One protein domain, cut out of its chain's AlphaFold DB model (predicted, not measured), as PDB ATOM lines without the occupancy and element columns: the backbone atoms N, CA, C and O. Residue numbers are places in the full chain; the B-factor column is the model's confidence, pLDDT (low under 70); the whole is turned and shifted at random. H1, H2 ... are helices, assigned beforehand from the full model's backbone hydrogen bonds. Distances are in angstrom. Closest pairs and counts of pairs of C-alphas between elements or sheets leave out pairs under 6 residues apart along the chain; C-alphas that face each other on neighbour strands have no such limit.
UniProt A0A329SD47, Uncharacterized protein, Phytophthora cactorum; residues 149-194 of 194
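Overview. This is residues 149 to 194 of the 194 residues of an uncharacterized protein of Phytophthora cactorum (UniProt A0A329SD47). There is little regular structure here: a wide, open loop of chain, residues 149 to 173, with the short helix H1 in it makes one end of a rod, and helix H2 makes the other. A thin extended stretch, residues 174 to 180, runs between the two ends. The printed part has 46 residues, of which H1 and then H2 hold 12, with no named strand; the class is all helix. It is loose, with a radius of gyration of the C-alphas of 12.3 A and spans of 35 by 17 by 16 A.

Arrangement. Residues 149 to 164 hold no named element and lead to H1, residues 165 to 168. A long link of 16 residues, 169 to 184, joins H1 to H2, residues 185 to 192. H1 and H2 are apart. Every O i to N i+4 pair in H2 is within hydrogen-bond range; H1 is too short for such a pair, and its one O i to N i+3 pair is within range.

Along the chain. H1 begins at C-alpha 165, (5.385, -1.948, 27.252). H2 measures 10.1 A from C-alpha 185, (5.197, 16.432, 15.521), to C-alpha 192, (10.698, 8.346, 18.142).

Size, cuts and confidence. The C-alphas farthest apart, of Gly 157 and Asp 185, are 35.0 A apart. The printed part has no cut. Residues 193 to 194 have pLDDT under 70.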
ATOM      1  N   SER A 149      -2.676   7.944  29.313       89.88
ATOM      2  CA  SER A 149      -3.827   8.080  30.204       89.88
ATOM      3  C   SER A 149      -4.750   6.878  30.047       89.88
ATOM      4  O   SER A 149      -4.787   6.253  28.989       89.88
ATOM      5  N   TYR A 150      -5.513   6.555  31.089       91.75
ATOM      6  CA  TYR A 150      -6.476   5.456  31.065       91.75
ATOM      7  C   TYR A 150      -7.786   5.850  31.749       91.75
ATOM      8  O   TYR A 150      -7.820   6.712  32.627       91.75
ATOM      9  N   ASN A 151      -8.875   5.185  31.365       93.00
ATOM     10  CA  ASN A 151     -10.159   5.313  32.046       93.00
ATOM     11  C   ASN A 151     -10.226   4.312  33.206       93.00
ATOM     12  O   ASN A 151     -10.429   3.117  32.989       93.00
ATOM     13  N   SER A 152     -10.082   4.798  34.441       92.38
ATOM     14  CA  SER A 152     -10.093   3.956  35.645       92.38
ATOM     15  C   SER A 152     -11.405   3.195  35.856       92.38
ATOM     16  O   SER A 152     -11.410   2.162  36.518       92.38
ATOM     17  N   SER A 153     -12.511   3.672  35.282       94.00
ATOM     18  CA  SER A 153     -13.829   3.031  35.376       94.00
ATOM     19  C   SER A 153     -14.043   1.924  34.339       94.00
ATOM     20  O   SER A 153     -15.059   1.237  34.390       94.00
ATOM     21  N   SER A 154     -13.114   1.745  33.394       90.44
ATOM     22  CA  SER A 154     -13.217   0.781  32.285       90.44
ATOM     23  C   SER A 154     -12.108  -0.274  32.309       90.44
ATOM     24  O   SER A 154     -11.758  -0.835  31.273       90.44
ATOM     25  N   LEU A 155     -11.531  -0.531  33.485       90.38
ATOM     26  CA  LEU A 155     -10.470  -1.526  33.656       90.38
ATOM     27  C   LEU A 155     -10.993  -2.965  33.789       90.38
ATOM     28  O   LEU A 155     -10.206  -3.897  33.694       90.38
ATOM     29  N   ASP A 156     -12.294  -3.169  34.015       89.00
ATOM     30  CA  ASP A 156     -12.926  -4.497  34.134       89.00
ATOM     31  C   ASP A 156     -12.232  -5.444  35.141       89.00
ATOM     32  O   ASP A 156     -12.168  -6.657  34.946       89.00
ATOM     33  N   GLY A 157     -11.705  -4.886  36.239       88.81
ATOM     34  CA  GLY A 157     -10.987  -5.634  37.281       88.81
ATOM     35  C   GLY A 157      -9.509  -5.910  36.982       88.81
ATOM     36  O   GLY A 157      -8.865  -6.602  37.767       88.81
ATOM     37  N   LEU A 158      -8.974  -5.383  35.878       88.81
ATOM     38  CA  LEU A 158      -7.548  -5.407  35.560       88.81
ATOM     39  C   LEU A 158      -6.808  -4.273  36.277       88.81
ATOM     40  O   LEU A 158      -7.362  -3.194  36.501       88.81
ATOM     41  N   ASP A 159      -5.529  -4.494  36.566       91.12
ATOM     42  CA  ASP A 159      -4.633  -3.406  36.945       91.12
ATOM     43  C   ASP A 159      -4.366  -2.501  35.733       91.12
ATOM     44  O   ASP A 159      -4.281  -2.959  34.589       91.12
ATOM     45  N   ALA A 160      -4.238  -1.196  35.981       91.44
ATOM     46  CA  ALA A 160      -3.849  -0.249  34.943       91.44
ATOM     47  C   ALA A 160      -2.421  -0.552  34.443       91.44
ATOM     48  O   ALA A 160      -1.570  -0.966  35.238       91.44
ATOM     49  N   PRO A 161      -2.124  -0.324  33.151       89.50
ATOM     50  CA  PRO A 161      -0.779  -0.517  32.626       89.50
ATOM     51  C   PRO A 161       0.190   0.443  33.328       89.50
ATOM     52  O   PRO A 161      -0.005   1.658  33.315       89.50
ATOM     53  N   ALA A 162       1.232  -0.107  33.951       87.88
ATOM     54  CA  ALA A 162       2.229   0.678  34.681       87.88
ATOM     55  C   ALA A 162       3.312   1.262  33.757       87.88
ATOM     56  O   ALA A 162       3.998   2.213  34.127       87.88
ATOM     57  N   THR A 163       3.478   0.684  32.565       87.75
ATOM     58  CA  THR A 163       4.477   1.077  31.565       87.75
ATOM     59  C   THR A 163       3.878   1.065  30.157       87.75
ATOM     60  O   THR A 163       2.859   0.415  29.915       87.75
ATOM     61  N   LEU A 164       4.536   1.744  29.210       84.38
ATOM     62  CA  LEU A 164       4.176   1.678  27.788       84.38
ATOM     63  C   LEU A 164       4.263   0.248  27.235       84.38
ATOM     64  O   LEU A 164       3.419  -0.142  26.436       84.38
ATOM     65  N   GLU A 165       5.229  -0.555  27.690       88.56
ATOM     66  CA  GLU A 165       5.385  -1.948  27.252       88.56
ATOM     67  C   GLU A 165       4.163  -2.801  27.622       88.56
ATOM     68  O   GLU A 165       3.714  -3.614  26.813       88.56
ATOM     69  N   ASN A 166       3.538  -2.545  28.780       90.50
ATOM     70  CA  ASN A 166       2.313  -3.245  29.182       90.50
ATOM     71  C   ASN A 166       1.143  -3.003  28.224       90.50
ATOM     72  O   ASN A 166       0.232  -3.820  28.179       90.50
ATOM     73  N   LEU A 167       1.151  -1.927  27.430       90.00
ATOM     74  CA  LEU A 167       0.116  -1.699  26.414       90.00
ATOM     75  C   LEU A 167       0.175  -2.726  25.271       90.00
ATOM     76  O   LEU A 167      -0.782  -2.844  24.512       90.00
ATOM     77  N   THR A 168       1.264  -3.492  25.149       91.31
ATOM     78  CA  THR A 168       1.378  -4.577  24.162       91.31
ATOM     79  C   THR A 168       0.701  -5.877  24.609       91.31
ATOM     80  O   THR A 168       0.494  -6.772  23.783       91.31
ATOM     81  N   ASP A 169       0.301  -5.980  25.882       93.12
ATOM     82  CA  ASP A 169      -0.367  -7.165  26.417       93.12
ATOM     83  C   ASP A 169      -1.716  -7.398  25.722       93.12
ATOM     84  O   ASP A 169      -2.514  -6.480  25.505       93.12
ATOM     85  N   SER A 170      -2.032  -8.665  25.428       94.38
ATOM     86  CA  SER A 170      -3.221  -9.036  24.644       94.38
ATOM     87  C   SER A 170      -4.547  -8.569  25.255       94.38
ATOM     88  O   SER A 170      -5.540  -8.444  24.541       94.38
ATOM     89  N   GLN A 171      -4.585  -8.305  26.566       92.31
ATOM     90  CA  GLN A 171      -5.769  -7.793  27.265       92.31
ATOM     91  C   GLN A 171      -6.179  -6.373  26.831       92.31
ATOM     92  O   GLN A 171      -7.339  -5.991  27.018       92.31
ATOM     93  N   TRP A 172      -5.254  -5.610  26.235       92.75
ATOM     94  CA  TRP A 172      -5.484  -4.254  25.730       92.75
ATOM     95  C   TRP A 172      -5.782  -4.202  24.227       92.75
ATOM     96  O   TRP A 172      -6.061  -3.128  23.691       92.75
ATOM     97  N   ALA A 173      -5.773  -5.345  23.535       92.62
ATOM     98  CA  ALA A 173      -6.076  -5.407  22.110       92.62
ATOM     99  C   ALA A 173      -7.454  -4.783  21.807       92.62
ATOM    100  O   ALA A 173      -8.466  -5.153  22.403       92.62
ATOM    101  N   GLY A 174      -7.486  -3.814  20.886       92.69
ATOM    102  CA  GLY A 174      -8.702  -3.080  20.513       92.69
ATOM    103  C   GLY A 174      -9.200  -2.060  21.549       92.69
ATOM    104  O   GLY A 174     -10.271  -1.492  21.352       92.69
ATOM    105  N   LYS A 175      -8.449  -1.816  22.633       92.50
ATOM    106  CA  LYS A 175      -8.805  -0.879  23.718       92.50
ATOM    107  C   LYS A 175      -7.893   0.352  23.795       92.50
ATOM    108  O   LYS A 175      -8.011   1.137  24.731       92.50
ATOM    109  N   ILE A 176      -6.980   0.511  22.838       92.19
ATOM    110  CA  ILE A 176      -5.994   1.595  22.805       92.19
ATOM    111  C   ILE A 176      -6.358   2.564  21.685       92.19
ATOM    112  O   ILE A 176      -6.585   2.152  20.548       92.19
ATOM    113  N   ALA A 177      -6.362   3.850  22.017       92.75
ATOM    114  CA  ALA A 177      -6.367   4.941  21.058       92.75
ATOM    115  C   ALA A 177      -5.077   5.749  21.230       92.75
ATOM    116  O   ALA A 177      -4.594   5.926  22.348       92.75
ATOM    117  N   SER A 178      -4.523   6.222  20.120       91.38
ATOM    118  CA  SER A 178      -3.358   7.099  20.097       91.38
ATOM    119  C   SER A 178      -3.512   8.090  18.950       91.38
ATOM    120  O   SER A 178      -4.123   7.763  17.929       91.38
ATOM    121  N   SER A 179      -2.979   9.293  19.131       92.31
ATOM    122  CA  SER A 179      -2.848  10.267  18.051       92.31
ATOM    123  C   SER A 179      -1.932   9.714  16.956       92.31
ATOM    124  O   SER A 179      -0.981   8.984  17.239       92.31
ATOM    125  N   TYR A 180      -2.205  10.054  15.698       92.38
ATOM    126  CA  TYR A 180      -1.354   9.636  14.585       92.38
ATOM    127  C   TYR A 180      -0.002  10.368  14.652       92.38
ATOM    128  O   TYR A 180       0.023  11.590  14.510       92.38
ATOM    129  N   PRO A 181       1.136   9.666  14.825       90.62
ATOM    130  CA  PRO A 181       2.431  10.323  15.018       90.62
ATOM    131  C   PRO A 181       2.914  11.062  13.769       90.62
ATOM    132  O   PRO A 181       3.734  11.952  13.865       90.62
ATOM    133  N   ASN A 182       2.424  10.721  12.582       92.06
ATOM    134  CA  ASN A 182       2.740  11.438  11.348       92.06
ATOM    135  C   ASN A 182       1.851  12.671  11.105       92.06
ATOM    136  O   ASN A 182       2.015  13.329  10.080       92.06
ATOM    137  N   ASP A 183       0.900  12.950  11.999       92.81
ATOM    138  CA  ASP A 183      -0.003  14.097  11.902       92.81
ATOM    139  C   ASP A 183       0.262  15.152  12.993       92.81
ATOM    140  O   ASP A 183      -0.181  16.289  12.856       92.81
ATOM    141  N   ASP A 184       1.044  14.823  14.023       92.31
ATOM    142  CA  ASP A 184       1.438  15.738  15.096       92.31
ATOM    143  C   ASP A 184       2.909  15.511  15.480       92.31
ATOM    144  O   ASP A 184       3.276  14.450  15.988       92.31
ATOM    145  N   ASP A 185       3.755  16.521  15.266       85.56
ATOM    146  CA  ASP A 185       5.197  16.432  15.521       85.56
ATOM    147  C   ASP A 185       5.552  16.258  17.007       85.56
ATOM    148  O   ASP A 185       6.575  15.644  17.322       85.56
ATOM    149  N   ALA A 186       4.722  16.732  17.942       87.81
ATOM    150  CA  ALA A 186       4.936  16.479  19.366       87.81
ATOM    151  C   ALA A 186       4.678  14.997  19.697       87.81
ATOM    152  O   ALA A 186       5.436  14.382  20.454       87.81
ATOM    153  N   VAL A 187       3.672  14.385  19.058       88.00
ATOM    154  CA  VAL A 187       3.428  12.934  19.133       88.00
ATOM    155  C   VAL A 187       4.544  12.155  18.429       88.00
ATOM    156  O   VAL A 187       4.996  11.130  18.949       88.00
ATOM    157  N   LEU A 188       5.036  12.641  17.284       86.75
ATOM    158  CA  LEU A 188       6.167  12.043  16.568       86.75
ATOM    159  C   LEU A 188       7.430  12.021  17.427       86.75
ATOM    160  O   LEU A 188       8.101  10.992  17.531       86.75
ATOM    161  N   TYR A 189       7.753  13.152  18.055       85.62
ATOM    162  CA  TYR A 189       8.915  13.296  18.923       85.62
ATOM    163  C   TYR A 189       8.841  12.343  20.120       85.62
ATOM    164  O   TYR A 189       9.836  11.700  20.455       85.62
ATOM    165  N   LEU A 190       7.661  12.202  20.733       83.69
ATOM    166  CA  LEU A 190       7.444  11.236  21.809       83.69
ATOM    167  C   LEU A 190       7.661   9.795  21.322       83.69
ATOM    168  O   LEU A 190       8.347   9.026  21.983       83.69
ATOM    169  N   SER A 191       7.120   9.453  20.153       77.56
ATOM    170  CA  SER A 191       7.134   8.084  19.613       77.56
ATOM    171  C   SER A 191       8.486   7.653  19.032       77.56
ATOM    172  O   SER A 191       8.705   6.467  18.805       77.56
ATOM    173  N   SER A 192       9.376   8.602  18.737       77.19
ATOM    174  CA  SER A 192      10.698   8.346  18.142       77.19
ATOM    175  C   SER A 192      11.834   8.274  19.165       77.19
ATOM    176  O   SER A 192      12.922   7.813  18.825       77.19
ATOM    177  N   ASN A 193      11.583   8.708  20.404       61.84
ATOM    178  CA  ASN A 193      12.564   8.734  21.493       61.84
ATOM    179  C   ASN A 193      12.297   7.697  22.600       61.84
ATOM    180  O   ASN A 193      13.004   7.692  23.610       61.84
ATOM    181  N   THR A 194      11.290   6.840  22.420       55.41
ATOM    182  CA  THR A 194      11.014   5.645  23.242       55.41
ATOM    183  C   THR A 194      11.517   4.393  22.547       55.41
ATOM    184  O   THR A 194      12.149   3.559  23.230       55.41
TER     185      THR A 194